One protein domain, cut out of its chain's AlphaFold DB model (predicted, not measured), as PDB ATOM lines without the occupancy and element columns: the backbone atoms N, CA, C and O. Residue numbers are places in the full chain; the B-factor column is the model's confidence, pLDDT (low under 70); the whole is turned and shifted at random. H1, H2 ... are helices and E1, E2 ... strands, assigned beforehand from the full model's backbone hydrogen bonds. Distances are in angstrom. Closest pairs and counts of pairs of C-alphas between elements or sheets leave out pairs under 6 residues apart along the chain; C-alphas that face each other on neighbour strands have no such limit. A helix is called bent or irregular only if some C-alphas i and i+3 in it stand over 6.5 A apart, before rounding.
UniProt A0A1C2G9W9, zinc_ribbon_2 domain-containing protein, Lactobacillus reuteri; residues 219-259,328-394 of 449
ATOM      1  N   GLU A 219      29.689  45.199 -19.239       73.12
ATOM      2  CA  GLU A 219      30.788  46.145 -19.078       73.12
ATOM      3  C   GLU A 219      32.110  45.414 -18.840       73.12
ATOM      4  O   GLU A 219      32.243  44.561 -17.959       73.12
ATOM      5  N   VAL A 220      33.129  45.793 -19.609       75.50
ATOM      6  CA  VAL A 220      34.501  45.349 -19.374       75.50
ATOM      7  C   VAL A 220      35.246  46.444 -18.620       75.50
ATOM      8  O   VAL A 220      35.396  47.570 -19.090       75.50
ATOM      9  N   PHE A 221      35.758  46.128 -17.436       78.44
ATOM     10  CA  PHE A 221      36.578  47.076 -16.686       78.44
ATOM     11  C   PHE A 221      38.049  46.777 -16.918       78.44
ATOM     12  O   PHE A 221      38.480  45.622 -16.872       78.44
ATOM     13  N   TYR A 222      38.847  47.821 -17.123       80.25
ATOM     14  CA  TYR A 222      40.288  47.670 -17.217       80.25
ATOM     15  C   TYR A 222      41.049  48.811 -16.554       80.25
ATOM     16  O   TYR A 222      40.567  49.918 -16.328       80.25
ATOM     17  N   SER A 223      42.301  48.511 -16.253       79.12
ATOM     18  CA  SER A 223      43.304  49.479 -15.845       79.12
ATOM     19  C   SER A 223      44.500  49.364 -16.772       79.12
ATOM     20  O   SER A 223      44.816  48.272 -17.248       79.12
ATOM     21  N   TYR A 224      45.173  50.474 -17.029       75.94
ATOM     22  CA  TYR A 224      46.464  50.466 -17.697       75.94
ATOM     23  C   TYR A 224      47.384  51.504 -17.054       75.94
ATOM     24  O   TYR A 224      46.938  52.491 -16.466       75.94
ATOM     25  N   ASN A 225      48.686  51.262 -17.158       70.44
ATOM     26  CA  ASN A 225      49.710  52.223 -16.770       70.44
ATOM     27  C   ASN A 225      50.314  52.811 -18.052       70.44
ATOM     28  O   ASN A 225      50.723  52.052 -18.926       70.44
ATOM     29  N   GLY A 226      50.383  54.140 -18.176       64.94
ATOM     30  CA  GLY A 226      51.036  54.814 -19.308       64.94
ATOM     31  C   GLY A 226      50.090  55.621 -20.205       64.94
ATOM     32  O   GLY A 226      49.106  56.179 -19.732       64.94
ATOM     33  N   SER A 227      50.424  55.727 -21.496       63.97
ATOM     34  CA  SER A 227      49.645  56.449 -22.519       63.97
ATOM     35  C   SER A 227      48.600  55.538 -23.180       63.97
ATOM     36  O   SER A 227      48.879  54.362 -23.410       63.97
ATOM     37  N   VAL A 228      47.442  56.098 -23.566       60.53
ATOM     38  CA  VAL A 228      46.376  55.418 -24.342       60.53
ATOM     39  C   VAL A 228      46.937  54.765 -25.616       60.53
ATOM     40  O   VAL A 228      46.509  53.681 -25.994       60.53
ATOM     41  N   SER A 229      47.969  55.367 -26.213       57.62
ATOM     42  CA  SER A 229      48.615  54.883 -27.441       57.62
ATOM     43  C   SER A 229      49.445  53.598 -27.280       57.62
ATOM     44  O   SER A 229      49.938  53.057 -28.267       57.62
ATOM     45  N   HIS A 230      49.632  53.092 -26.051       58.75
ATOM     46  CA  HIS A 230      50.454  51.909 -25.766       58.75
ATOM     47  C   HIS A 230      49.819  51.004 -24.691       58.75
ATOM     48  O   HIS A 230      50.447  50.695 -23.679       58.75
ATOM     49  N   MET A 231      48.590  50.519 -24.918       66.62
ATOM     50  CA  MET A 231      47.844  49.618 -24.007       66.62
ATOM     51  C   MET A 231      48.424  48.187 -23.849       66.62
ATOM     52  O   MET A 231      47.685  47.228 -23.623       66.62
ATOM     53  N   LYS A 232      49.746  47.996 -23.934       63.19
ATOM     54  CA  LYS A 232      50.392  46.676 -23.758       63.19
ATOM     55  C   LYS A 232      50.190  46.109 -22.341       63.19
ATOM     56  O   LYS A 232      50.035  44.899 -22.164       63.19
ATOM     57  N   ASP A 233      50.064  46.993 -21.352       73.88
ATOM     58  CA  ASP A 233      49.900  46.639 -19.937       73.88
ATOM     59  C   ASP A 233      48.444  46.680 -19.454       73.88
ATOM     60  O   ASP A 233      48.191  46.797 -18.255       73.88
ATOM     61  N   ILE A 234      47.466  46.555 -20.363       79.88
ATOM     62  CA  ILE A 234      46.057  46.501 -19.965       79.88
ATOM     63  C   ILE A 234      45.811  45.323 -19.010       79.88
ATOM     64  O   ILE A 234      46.242  44.188 -19.239       79.88
ATOM     65  N   LYS A 235      45.119  45.583 -17.911       84.38
ATOM     66  CA  LYS A 235      44.670  44.576 -16.957       84.38
ATOM     67  C   LYS A 235      43.162  44.695 -16.841       84.38
ATOM     68  O   LYS A 235      42.679  45.708 -16.341       84.38
ATOM     69  N   PHE A 236      42.448  43.657 -17.263       83.88
ATOM     70  CA  PHE A 236      41.019  43.536 -16.996       83.88
ATOM     71  C   PHE A 236      40.794  43.289 -15.504       83.88
ATOM     72  O   PHE A 236      41.512  42.503 -14.882       83.88
ATOM     73  N   ILE A 237      39.839  44.006 -14.929       82.25
ATOM     74  CA  ILE A 237      39.538  44.018 -13.495       82.25
ATOM     75  C   ILE A 237      38.042  43.786 -13.289       82.25
ATOM     76  O   ILE A 237      37.255  43.974 -14.208       82.25
ATOM     77  N   SER A 238      37.630  43.345 -12.102       81.25
ATOM     78  CA  SER A 238      36.199  43.261 -11.788       81.25
ATOM     79  C   SER A 238      35.598  44.656 -11.597       81.25
ATOM     80  O   SER A 238      36.311  45.602 -11.259       81.25
ATOM     81  N   GLU A 239      34.273  44.768 -11.687       79.12
ATOM     82  CA  GLU A 239      33.544  45.990 -11.318       79.12
ATOM     83  C   GLU A 239      33.874  46.442  -9.883       79.12
ATOM     84  O   GLU A 239      34.098  47.620  -9.604       79.12
ATOM     85  N   SER A 240      33.968  45.491  -8.949       82.69
ATOM     86  CA  SER A 240      34.337  45.775  -7.560       82.69
ATOM     87  C   SER A 240      35.765  46.313  -7.422       82.69
ATOM     88  O   SER A 240      36.012  47.193  -6.597       82.69
ATOM     89  N   GLU A 241      36.716  45.823  -8.224       83.38
ATOM     90  CA  GLU A 241      38.081  46.351  -8.266       83.38
ATOM     91  C   GLU A 241      38.099  47.735  -8.929       83.38
ATOM     92  O   GLU A 241      38.722  48.645  -8.384       83.38
ATOM     93  N   TYR A 242      37.344  47.946 -10.012       82.56
ATOM     94  CA  TYR A 242      37.152  49.260 -10.630       82.56
ATOM     95  C   TYR A 242      36.614  50.288  -9.627       82.56
ATOM     96  O   TYR A 242      37.248  51.321  -9.410       82.56
ATOM     97  N   ASN A 243      35.516  49.981  -8.933       83.25
ATOM     98  CA  ASN A 243      34.899  50.876  -7.954       83.25
ATOM     99  C   ASN A 243      35.840  51.237  -6.792       83.25
ATOM    100  O   ASN A 243      35.749  52.334  -6.252       83.25
ATOM    101  N   ARG A 244      36.778  50.354  -6.429       83.38
ATOM    102  CA  ARG A 244      37.812  50.632  -5.413       83.38
ATOM    103  C   ARG A 244      38.969  51.487  -5.923       83.38
ATOM    104  O   ARG A 244      39.736  52.021  -5.115       83.38
ATOM    105  N   LEU A 245      39.180  51.506  -7.232       78.25
ATOM    106  CA  LEU A 245      40.339  52.123  -7.856       78.25
ATOM    107  C   LEU A 245      40.002  53.473  -8.502       78.25
ATOM    108  O   LEU A 245      40.880  54.331  -8.507       78.25
ATOM    109  N   LYS A 246      38.772  53.672  -8.999       75.56
ATOM    110  CA  LYS A 246      38.360  54.836  -9.807       75.56
ATOM    111  C   LYS A 246      38.615  56.200  -9.154       75.56
ATOM    112  O   LYS A 246      38.940  57.143  -9.860       75.56
ATOM    113  N   ASP A 247      38.561  56.283  -7.824       74.06
ATOM    114  CA  ASP A 247      38.769  57.533  -7.074       74.06
ATOM    115  C   ASP A 247      40.247  57.791  -6.705       74.06
ATOM    116  O   ASP A 247      40.558  58.714  -5.957       74.06
ATOM    117  N   LYS A 248      41.192  56.962  -7.178       71.62
ATOM    118  CA  LYS A 248      42.629  57.120  -6.887       71.62
ATOM    119  C   LYS A 248      43.332  57.873  -8.019       71.62
ATOM    120  O   LYS A 248      43.523  57.317  -9.096       71.62
ATOM    121  N   GLU A 249      43.815  59.084  -7.726       54.97
ATOM    122  CA  GLU A 249      44.322  60.116  -8.663       54.97
ATOM    123  C   GLU A 249      45.460  59.730  -9.641       54.97
ATOM    124  O   GLU A 249      45.821  60.541 -10.483       54.97
ATOM    125  N   ASN A 250      46.030  58.519  -9.601       52.88
ATOM    126  CA  ASN A 250      47.279  58.200 -10.319       52.88
ATOM    127  C   ASN A 250      47.250  56.927 -11.181       52.88
ATOM    128  O   ASN A 250      48.305  56.383 -11.515       52.88
ATOM    129  N   LYS A 251      46.075  56.410 -11.548       55.03
ATOM    130  CA  LYS A 251      45.979  55.269 -12.471       55.03
ATOM    131  C   LYS A 251      44.974  55.570 -13.572       55.03
ATOM    132  O   LYS A 251      43.862  55.993 -13.282       55.03
ATOM    133  N   GLY A 252      45.366  55.312 -14.820       57.62
ATOM    134  CA  GLY A 252      44.473  55.317 -15.976       57.62
ATOM    135  C   GLY A 252      43.463  54.181 -15.851       57.62
ATOM    136  O   GLY A 252      43.643  53.099 -16.408       57.62
ATOM    137  N   ILE A 253      42.441  54.399 -15.032       54.38
ATOM    138  CA  ILE A 253      41.353  53.462 -14.790       54.38
ATOM    139  C   ILE A 253      40.171  54.002 -15.559       54.38
ATOM    140  O   ILE A 253      39.636  55.061 -15.239       54.38
ATOM    141  N   TYR A 254      39.793  53.270 -16.592       62.28
ATOM    142  CA  TYR A 254      38.716  53.662 -17.475       62.28
ATOM    143  C   TYR A 254      37.660  52.569 -17.434       62.28
ATOM    144  O   TYR A 254      37.971  51.376 -17.422       62.28
ATOM    145  N   VAL A 255      36.401  52.991 -17.403       51.19
ATOM    146  CA  VAL A 255      35.307  52.138 -17.866       51.19
ATOM    147  C   VAL A 255      35.499  52.061 -19.364       51.19
ATOM    148  O   VAL A 255      35.517  53.109 -20.014       51.19
ATOM    149  N   GLY A 256      35.704  50.879 -19.926       48.91
ATOM    150  CA  GLY A 256      35.907  50.825 -21.358       48.91
ATOM    151  C   GLY A 256      35.286  49.603 -21.987       48.91
ATOM    152  O   GLY A 256      35.569  48.461 -21.646       48.91
ATOM    153  N   LEU A 257      34.462  49.930 -22.976       52.25
ATOM    154  CA  LEU A 257      33.534  49.075 -23.693       52.25
ATOM    155  C   LEU A 257      32.276  48.782 -22.883       52.25
ATOM    156  O   LEU A 257      31.892  47.637 -22.671       52.25
ATOM    157  N   ASN A 258      31.572  49.856 -22.524       52.50
ATOM    158  CA  ASN A 258      30.126  49.773 -22.590       52.50
ATOM    159  C   ASN A 258      29.806  49.569 -24.074       52.50
ATOM    160  O   ASN A 258      29.826  50.526 -24.843       52.50
ATOM    161  N   TYR A 259      29.551  48.327 -24.471       58.66
ATOM    162  CA  TYR A 259      28.789  48.009 -25.675       58.66
ATOM    163  C   TYR A 259      29.541  48.035 -27.024       58.66
ATOM    164  O   TYR A 259      30.480  48.805 -27.242       58.66
ATOM    165  N   GLY A 328      25.291  37.417 -13.739       75.50
ATOM    166  CA  GLY A 328      26.743  37.314 -13.584       75.50
ATOM    167  C   GLY A 328      27.409  36.110 -14.249       75.50
ATOM    168  O   GLY A 328      28.640  36.067 -14.303       75.50
ATOM    169  N   THR A 329      26.663  35.148 -14.803       83.12
ATOM    170  CA  THR A 329      27.264  34.135 -15.700       83.12
ATOM    171  C   THR A 329      27.856  34.793 -16.942       83.12
ATOM    172  O   THR A 329      29.001  34.510 -17.302       83.12
ATOM    173  N   PHE A 330      27.114  35.728 -17.538       80.81
ATOM    174  CA  PHE A 330      27.578  36.507 -18.678       80.81
ATOM    175  C   PHE A 330      28.851  37.288 -18.327       80.81
ATOM    176  O   PHE A 330      29.876  37.119 -18.987       80.81
ATOM    177  N   ASN A 331      28.829  38.048 -17.225       80.31
ATOM    178  CA  ASN A 331      29.981  38.808 -16.730       80.31
ATOM    179  C   ASN A 331      31.219  37.914 -16.512       80.31
ATOM    180  O   ASN A 331      32.303  38.205 -17.021       80.31
ATOM    181  N   LYS A 332      31.065  36.759 -15.847       86.00
ATOM    182  CA  LYS A 332      32.165  35.793 -15.652       86.00
ATOM    183  C   LYS A 332      32.769  35.337 -16.979       86.00
ATOM    184  O   LYS A 332      33.996  35.289 -17.103       86.00
ATOM    185  N   ASN A 333      31.932  35.009 -17.963       88.81
ATOM    186  CA  ASN A 333      32.407  34.566 -19.268       88.81
ATOM    187  C   ASN A 333      33.121  35.701 -20.017       88.81
ATOM    188  O   ASN A 333      34.202  35.477 -20.563       88.81
ATOM    189  N   VAL A 334      32.570  36.918 -19.990       85.56
ATOM    190  CA  VAL A 334      33.186  38.117 -20.578       85.56
ATOM    191  C   VAL A 334      34.545  38.403 -19.945       85.56
ATOM    192  O   VAL A 334      35.523  38.590 -20.668       85.56
ATOM    193  N   MET A 335      34.657  38.360 -18.617       83.75
ATOM    194  CA  MET A 335      35.918  38.583 -17.901       83.75
ATOM    195  C   MET A 335      36.971  37.517 -18.212       83.75
ATOM    196  O   MET A 335      38.143  37.833 -18.458       83.75
ATOM    197  N   SER A 336      36.562  36.245 -18.237       87.12
ATOM    198  CA  SER A 336      37.445  35.129 -18.581       87.12
ATOM    199  C   SER A 336      37.960  35.253 -20.017       87.12
ATOM    200  O   SER A 336      39.171  35.191 -20.258       87.12
ATOM    201  N   LEU A 337      37.055  35.513 -20.963       86.94
ATOM    202  CA  LEU A 337      37.390  35.663 -22.371       86.94
ATOM    203  C   LEU A 337      38.279  36.885 -22.603       86.94
ATOM    204  O   LEU A 337      39.286  36.767 -23.302       86.94
ATOM    205  N   SER A 338      37.968  38.009 -21.954       82.12
ATOM    206  CA  SER A 338      38.743  39.246 -22.070       82.12
ATOM    207  C   SER A 338      40.186  39.063 -21.626       82.12
ATOM    208  O   SER A 338      41.116  39.492 -22.305       82.12
ATOM    209  N   THR A 339      40.382  38.319 -20.539       81.94
ATOM    210  CA  THR A 339      41.717  37.951 -20.062       81.94
ATOM    211  C   THR A 339      42.450  37.057 -21.068       81.94
ATOM    212  O   THR A 339      43.626  37.284 -21.345       81.94
ATOM    213  N   SER A 340      41.764  36.070 -21.656       85.12
ATOM    214  CA  SER A 340      42.367  35.139 -22.624       85.12
ATOM    215  C   SER A 340      42.697  35.777 -23.982       85.12
ATOM    216  O   SER A 340      43.655  35.377 -24.637       85.12
ATOM    217  N   GLN A 341      41.928  36.787 -24.397       84.31
ATOM    218  CA  GLN A 341      42.071  37.492 -25.674       84.31
ATOM    219  C   GLN A 341      42.625  38.907 -25.490       84.31
ATOM    220  O   GLN A 341      42.333  39.807 -26.283       84.31
ATOM    221  N   LYS A 342      43.439  39.099 -24.445       83.62
ATOM    222  CA  LYS A 342      43.880  40.412 -23.980       83.62
ATOM    223  C   LYS A 342      44.405  41.310 -25.095       83.62
ATOM    224  O   LYS A 342      43.971  42.448 -25.192       83.62
ATOM    225  N   GLU A 343      45.288  40.809 -25.953       82.81
ATOM    226  CA  GLU A 343      45.886  41.609 -27.033       82.81
ATOM    227  C   GLU A 343      44.857  42.066 -28.078       82.81
ATOM    228  O   GLU A 343      44.875  43.218 -28.508       82.81
ATOM    229  N   LYS A 344      43.922  41.185 -28.462       82.38
ATOM    230  CA  LYS A 344      42.875  41.500 -29.445       82.38
ATOM    231  C   LYS A 344      41.943  42.595 -28.929       82.38
ATOM    232  O   LYS A 344      41.658  43.546 -29.654       82.38
ATOM    233  N   LEU A 345      41.506  42.472 -27.676       81.00
ATOM    234  CA  LEU A 345      40.641  43.462 -27.035       81.00
ATOM    235  C   LEU A 345      41.389  44.760 -26.731       81.00
ATOM    236  O   LEU A 345      40.843  45.823 -26.991       81.00
ATOM    237  N   ALA A 346      42.648  44.699 -26.285       79.19
ATOM    238  CA  ALA A 346      43.481  45.885 -26.070       79.19
ATOM    239  C   ALA A 346      43.580  46.751 -27.330       79.19
ATOM    240  O   ALA A 346      43.434  47.966 -27.252       79.19
ATOM    241  N   ASN A 347      43.776  46.128 -28.495       79.88
ATOM    242  CA  ASN A 347      43.857  46.844 -29.768       79.88
ATOM    243  C   ASN A 347      42.525  47.515 -30.139       79.88
ATOM    244  O   ASN A 347      42.521  48.653 -30.603       79.88
ATOM    245  N   LEU A 348      41.396  46.835 -29.912       79.56
ATOM    246  CA  LEU A 348      40.062  47.399 -30.146       79.56
ATOM    247  C   LEU A 348      39.757  48.570 -29.193       79.56
ATOM    248  O   LEU A 348      39.207  49.593 -29.605       79.56
ATOM    249  N   ILE A 349      40.156  48.440 -27.929       76.56
ATOM    250  CA  ILE A 349      39.998  49.468 -26.896       76.56
ATOM    251  C   ILE A 349      40.875  50.685 -27.201       76.56
ATOM    252  O   ILE A 349      40.393  51.813 -27.159       76.56
ATOM    253  N   ALA A 350      42.151  50.486 -27.539       75.38
ATOM    254  CA  ALA A 350      43.068  51.584 -27.838       75.38
ATOM    255  C   ALA A 350      42.548  52.445 -28.997       75.38
ATOM    256  O   ALA A 350      42.460  53.664 -28.867       75.38
ATOM    257  N   LEU A 351      42.100  51.803 -30.081       72.19
ATOM    258  CA  LEU A 351      41.565  52.496 -31.254       72.19
ATOM    259  C   LEU A 351      40.271  53.265 -30.965       72.19
ATOM    260  O   LEU A 351      40.075  54.341 -31.517       72.19
ATOM    261  N   SER A 352      39.398  52.749 -30.099       67.94
ATOM    262  CA  SER A 352      38.164  53.454 -29.720       67.94
ATOM    263  C   SER A 352      38.400  54.591 -28.721       67.94
ATOM    264  O   SER A 352      37.771  55.644 -28.817       67.94
ATOM    265  N   THR A 353      39.340  54.421 -27.789       66.75
ATOM    266  CA  THR A 353      39.655  55.425 -26.757       66.75
ATOM    267  C   THR A 353      40.421  56.622 -27.331       66.75
ATOM    268  O   THR A 353      40.196  57.761 -26.908       66.75
ATOM    269  N   GLU A 354      41.297  56.390 -28.318       61.94
ATOM    270  CA  GLU A 354      41.946  57.462 -29.084       61.94
ATOM    271  C   GLU A 354      40.917  58.359 -29.793       61.94
ATOM    272  O   GLU A 354      41.125  59.567 -29.860       61.94
ATOM    273  N   GLU A 355      39.780  57.820 -30.247       55.66
ATOM    274  CA  GLU A 355      38.715  58.621 -30.873       55.66
ATOM    275  C   GLU A 355      37.811  59.335 -29.855       55.66
ATOM    276  O   GLU A 355      37.454  60.490 -30.075       55.66
ATOM    277  N   PHE A 356      37.498  58.723 -28.704       51.59
ATOM    278  CA  PHE A 356      36.690  59.369 -27.653       51.59
ATOM    279  C   PHE A 356      37.409  60.554 -26.983       51.59
ATOM    280  O   PHE A 356      36.777  61.538 -26.596       51.59
ATOM    281  N   SER A 357      38.741  60.480 -26.873       48.62
ATOM    282  CA  SER A 357      39.582  61.548 -26.303       48.62
ATOM    283  C   SER A 357      39.689  62.771 -27.225       48.62
ATOM    284  O   SER A 357      39.957  63.882 -26.770       48.62
ATOM    285  N   VAL A 358      39.453  62.588 -28.527       41.88
ATOM    286  CA  VAL A 358      39.429  63.656 -29.527       41.88
ATOM    287  C   VAL A 358      37.966  63.943 -29.843       41.88
ATOM    288  O   VAL A 358      37.459  63.468 -30.847       41.88
ATOM    289  N   GLY A 359      37.265  64.683 -28.975       39.53
ATOM    290  CA  GLY A 359      35.821  64.970 -29.065       39.53
ATOM    291  C   GLY A 359      35.346  65.639 -30.369       39.53
ATOM    292  O   GLY A 359      34.928  66.794 -30.369       39.53
ATOM    293  N   LYS A 360      35.395  64.925 -31.496       44.94
ATOM    294  CA  LYS A 360      35.115  65.410 -32.848       44.94
ATOM    295  C   LYS A 360      34.567  64.292 -33.741       44.94
ATOM    296  O   LYS A 360      35.145  63.967 -34.771       44.94
ATOM    297  N   PHE A 361      33.358  63.820 -33.452       47.41
ATOM    298  CA  PHE A 361      32.510  63.249 -34.512       47.41
ATOM    299  C   PHE A 361      31.896  64.330 -35.426       47.41
ATOM    300  O   PHE A 361      31.135  64.007 -36.331       47.41
ATOM    301  N   LYS A 362      32.215  65.621 -35.221       43.81
ATOM    302  CA  LYS A 362      31.530  66.736 -35.893       43.81
ATOM    303  C   LYS A 362      32.256  67.433 -37.051       43.81
ATOM    304  O   LYS A 362      31.627  68.306 -37.631       43.81
ATOM    305  N   GLU A 363      33.501  67.110 -37.436       42.66
ATOM    306  CA  GLU A 363      34.231  68.034 -38.346       42.66
ATOM    307  C   GLU A 363      35.042  67.478 -39.540       42.66
ATOM    308  O   GLU A 363      35.674  68.274 -40.226       42.66
ATOM    309  N   SER A 364      34.984  66.193 -39.923       44.19
ATOM    310  CA  SER A 364      35.346  65.829 -41.316       44.19
ATOM    311  C   SER A 364      34.757  64.484 -41.759       44.19
ATOM    312  O   SER A 364      35.181  63.435 -41.274       44.19
ATOM    313  N   GLU A 365      33.817  64.499 -42.708       50.25
ATOM    314  CA  GLU A 365      33.045  63.320 -43.149       50.25
ATOM    315  C   GLU A 365      33.877  62.199 -43.806       50.25
ATOM    316  O   GLU A 365      33.469  61.039 -43.796       50.25
ATOM    317  N   SER A 366      35.048  62.495 -44.381       46.41
ATOM    318  CA  SER A 366      35.831  61.511 -45.149       46.41
ATOM    319  C   SER A 366      36.882  60.760 -44.321       46.41
ATOM    320  O   SER A 366      37.054  59.550 -44.487       46.41
ATOM    321  N   VAL A 367      37.567  61.449 -43.399       47.12
ATOM    322  CA  VAL A 367      38.554  60.840 -42.485       47.12
ATOM    323  C   VAL A 367      37.856  60.080 -41.352       47.12
ATOM    324  O   VAL A 367      38.390  59.066 -40.898       47.12
ATOM    325  N   SER A 368      36.645  60.497 -40.951       61.97
ATOM    326  CA  SER A 368      35.839  59.740 -39.987       61.97
ATOM    327  C   SER A 368      35.382  58.402 -40.575       61.97
ATOM    328  O   SER A 368      35.530  57.381 -39.916       61.97
ATOM    329  N   ASN A 369      34.947  58.353 -41.839       67.25
ATOM    330  CA  ASN A 369      34.377  57.135 -42.429       67.25
ATOM    331  C   ASN A 369      35.412  55.999 -42.601       67.25
ATOM    332  O   ASN A 369      35.151  54.860 -42.223       67.25
ATOM    333  N   MET A 370      36.630  56.277 -43.091       68.88
ATOM    334  CA  MET A 370      37.667  55.231 -43.228       68.88
ATOM    335  C   MET A 370      38.125  54.651 -41.881       68.88
ATOM    336  O   MET A 370      38.360  53.442 -41.778       68.88
ATOM    337  N   LYS A 371      38.247  55.491 -40.844       70.94
ATOM    338  CA  LYS A 371      38.622  55.050 -39.493       70.94
ATOM    339  C   LYS A 371      37.481  54.308 -38.800       70.94
ATOM    340  O   LYS A 371      37.713  53.226 -38.270       70.94
ATOM    341  N   GLN A 372      36.246  54.781 -38.944       73.69
ATOM    342  CA  GLN A 372      35.038  54.068 -38.520       73.69
ATOM    343  C   GLN A 372      34.941  52.680 -39.166       73.69
ATOM    344  O   GLN A 372      34.766  51.680 -38.473       73.69
ATOM    345  N   GLN A 373      35.159  52.573 -40.479       79.94
ATOM    346  CA  GLN A 373      35.214  51.281 -41.169       79.94
ATOM    347  C   GLN A 373      36.358  50.389 -40.670       79.94
ATOM    348  O   GLN A 373      36.254  49.163 -40.715       79.94
ATOM    349  N   HIS A 374      37.476  50.966 -40.223       82.19
ATOM    350  CA  HIS A 374      38.559  50.200 -39.610       82.19
ATOM    351  C   HIS A 374      38.156  49.657 -38.232       82.19
ATOM    352  O   HIS A 374      38.331  48.461 -37.997       82.19
ATOM    353  N   ILE A 375      37.537  50.479 -37.377       78.38
ATOM    354  CA  ILE A 375      37.009  50.059 -36.069       78.38
ATOM    355  C   ILE A 375      35.957  48.963 -36.248       78.38
ATOM    356  O   ILE A 375      36.065  47.908 -35.629       78.38
ATOM    357  N   VAL A 376      35.002  49.142 -37.166       82.69
ATOM    358  CA  VAL A 376      33.979  48.134 -37.478       82.69
ATOM    359  C   VAL A 376      34.620  46.831 -37.964       82.69
ATOM    360  O   VAL A 376      34.212  45.751 -37.536       82.69
ATOM    361  N   ARG A 377      35.635  46.883 -38.839       86.19
ATOM    362  CA  ARG A 377      36.354  45.678 -39.296       86.19
ATOM    363  C   ARG A 377      37.053  44.961 -38.145       86.19
ATOM    364  O   ARG A 377      36.932  43.744 -38.041       86.19
ATOM    365  N   LEU A 378      37.740  45.695 -37.272       84.19
ATOM    366  CA  LEU A 378      38.396  45.103 -36.111       84.19
ATOM    367  C   LEU A 378      37.374  44.515 -35.133       84.19
ATOM    368  O   LEU A 378      37.528  43.370 -34.720       84.19
ATOM    369  N   ALA A 379      36.294  45.238 -34.839       84.25
ATOM    370  CA  ALA A 379      35.195  44.752 -34.013       84.25
ATOM    371  C   ALA A 379      34.583  43.470 -34.591       84.25
ATOM    372  O   ALA A 379      34.341  42.529 -33.851       84.25
ATOM    373  N   ASN A 380      34.403  43.368 -35.914       86.88
ATOM    374  CA  ASN A 380      33.916  42.136 -36.544       86.88
ATOM    375  C   ASN A 380      34.865  40.940 -36.364       86.88
ATOM    376  O   ASN A 380      34.378  39.814 -36.356       86.88
ATOM    377  N   ASN A 381      36.174  41.180 -36.244       87.69
ATOM    378  CA  ASN A 381      37.183  40.137 -36.042       87.69
ATOM    379  C   ASN A 381      37.357  39.747 -34.566       87.69
ATOM    380  O   ASN A 381      37.783  38.633 -34.277       87.69
ATOM    381  N   VAL A 382      37.109  40.676 -33.637       85.19
ATOM    382  CA  VAL A 382      37.245  40.444 -32.189       85.19
ATOM    383  C   VAL A 382      35.935  39.925 -31.593       85.19
ATOM    384  O   VAL A 382      35.949  38.966 -30.832       85.19
ATOM    385  N   LEU A 383      34.811  40.535 -31.970       85.56
ATOM    386  CA  LEU A 383      33.451  40.200 -31.541       85.56
ATOM    387  C   LEU A 383      32.761  39.368 -32.640       85.56
ATOM    388  O   LEU A 383      31.731  39.744 -33.217       85.56
ATOM    389  N   ASP A 384      33.406  38.265 -33.013       87.69
ATOM    390  CA  ASP A 384      32.885  37.307 -33.987       87.69
ATOM    391  C   ASP A 384      31.899  36.315 -33.341       87.69
ATOM    392  O   ASP A 384      31.595  36.381 -32.148       87.69
ATOM    393  N   ASP A 385      31.370  35.377 -34.128       90.06
ATOM    394  CA  ASP A 385      30.420  34.381 -33.616       90.06
ATOM    395  C   ASP A 385      31.039  33.509 -32.505       90.06
ATOM    396  O   ASP A 385      30.345  33.125 -31.565       90.06
ATOM    397  N   SER A 386      32.353  33.245 -32.556       90.69
ATOM    398  CA  SER A 386      33.049  32.452 -31.537       90.69
ATOM    399  C   SER A 386      33.146  33.187 -30.200       90.69
ATOM    400  O   SER A 386      32.974  32.567 -29.150       90.69
ATOM    401  N   TYR A 387      33.345  34.510 -30.233       89.44
ATOM    402  CA  TYR A 387      33.283  35.364 -29.049       89.44
ATOM    403  C   TYR A 387      31.908  35.247 -28.385       89.44
ATOM    404  O   TYR A 387      31.811  34.883 -27.210       89.44
ATOM    405  N   TYR A 388      30.835  35.463 -29.152       89.62
ATOM    406  CA  TYR A 388      29.477  35.413 -28.612       89.62
ATOM    407  C   TYR A 388      29.072  34.014 -28.130       89.62
ATOM    408  O   TYR A 388      28.355  33.887 -27.136       89.62
ATOM    409  N   GLU A 389      29.555  32.950 -28.775       92.31
ATOM    410  CA  GLU A 389      29.341  31.573 -28.314       92.31
ATOM    411  C   GLU A 389      29.994  31.294 -26.961       92.31
ATOM    412  O   GLU A 389      29.459  30.500 -26.187       92.31
ATOM    413  N   VAL A 390      31.126  31.928 -26.652       92.12
ATOM    414  CA  VAL A 390      31.771  31.778 -25.344       92.12
ATOM    415  C   VAL A 390      31.040  32.590 -24.280       92.12
ATOM    416  O   VAL A 390      30.758  32.046 -23.214       92.12
ATOM    417  N   ILE A 391      30.694  33.856 -24.542       88.00
ATOM    418  CA  ILE A 391      30.089  34.709 -23.503       88.00
ATOM    419  C   ILE A 391      28.671  34.265 -23.120       88.00
ATOM    420  O   ILE A 391      28.292  34.357 -21.957       88.00
ATOM    421  N   THR A 392      27.919  33.703 -24.070       90.12
ATOM    422  CA  THR A 392      26.558  33.176 -23.847       90.12
ATOM    423  C   THR A 392      26.543  31.719 -23.375       90.12
ATOM    424  O   THR A 392      25.479  31.105 -23.256       90.12
ATOM    425  N   LYS A 393      27.713  31.114 -23.142       92.31
ATOM    426  CA  LYS A 393      27.812  29.723 -22.698       92.31
ATOM    427  C   LYS A 393      27.223  29.560 -21.297       92.31
ATOM    428  O   LYS A 393      27.459  30.386 -20.421       92.31
ATOM    429  N   ASP A 394      26.504  28.457 -21.082       91.00
ATOM    430  CA  ASP A 394      25.918  28.074 -19.786       91.00
ATOM    431  C   ASP A 394      24.905  29.083 -19.215       91.00
ATOM    432  O   ASP A 394      24.528  28.989 -18.046       91.00
TER     433      ASP A 394
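Overview. This is residues 219 to 259 and 328 to 394 of the 449 residues of the protein "zinc_ribbon_2 domain-containing protein" of Lactobacillus reuteri (UniProt A0A1C2G9W9). H2, a small three-stranded sheet, H4 and H5 follow one another across the domain, with H4 and H5 as a helical hairpin and H1 beside H4. H3 and H6 touch at one end of this hairpin; beyond the other, residues 361 to 367 stick out, of which 365 to 367 belong to H5. The printed part has 108 residues, with six named helices and three named strands, in the order E1 H1 E2 H2 E3 H3 H4 H5 H6; the sheet runs E2 E1 E3, antiparallel. It is mostly helix and compact, with a radius of gyration of the C-alphas of 14.8 A and spans of 42 by 38 by 22 A.

Arrangement. Inner strand E1, residues 221 to 224, is antiparallel to edge strands E2, residues 235 to 237, and E3, residues 252 to 255. N 223 and O 235, 2.8 A, and N 224 and O 252, 3.1 A, are within hydrogen-bond range. H2, residues 239 to 245, is on the sheet over E1, at a height over the sheet of 8.3 A; the closest C-alphas, Phe 221 and Glu 239, are 6.3 A apart. E2, H2 and E3 form a split strand-helix-strand unit, two strands running the same way with E1 between them; its crossover is right-handed. H1, residues 228 to 233, H3, residues 329 to 340, and H4, residues 342 to 356, only graze the sheet. H1 touches H4 at a shallow tilt of 20 degrees, opposite ways; the closest C-alphas, Met 231 and Ala 346, are 6.1 A apart. H5, residues 365 to 382, touches H4 with residues 375 to 382 alone, closest at the C-alphas of Lys 344 and Val 382, 6.4 A. H6, residues 385 to 391, touches H3 at a steep tilt of 62 degrees, closest at the C-alphas of Asn 333 and Ile 391, 4.8 A. Every O i to N i+4 pair is within hydrogen-bond range in H2, H3 and H6, 10 of 11 in H4, 11 of 14 in H5 and 0 of 2 in H1, where 0 of 3 O i to N i+3 pairs are; H1 is irregular, C-alphas 229 and 232 being 9.2 A apart.

Along the chain. E1 begins at C-alpha 221 (36.578, 47.076, -16.686), and H6 ends at C-alpha 391 (30.089, 34.709, -23.503). First to last C-alpha, H5 measures 25.7 A, H4 20.6 A and H3 16.6 A.

Size, cuts and confidence. The two C-alphas farthest apart, Glu 363 and Asp 394, are 44.8 A apart. Residues 260 to 327 are not printed, and C-alphas 259 and 328 are 16.3 A apart across the cut. Of the links printed whole, none is long. Mean pLDDT of the printed part is 72.9, under 70 at residues 226 to 232, 249 to 259 and 352 to 370.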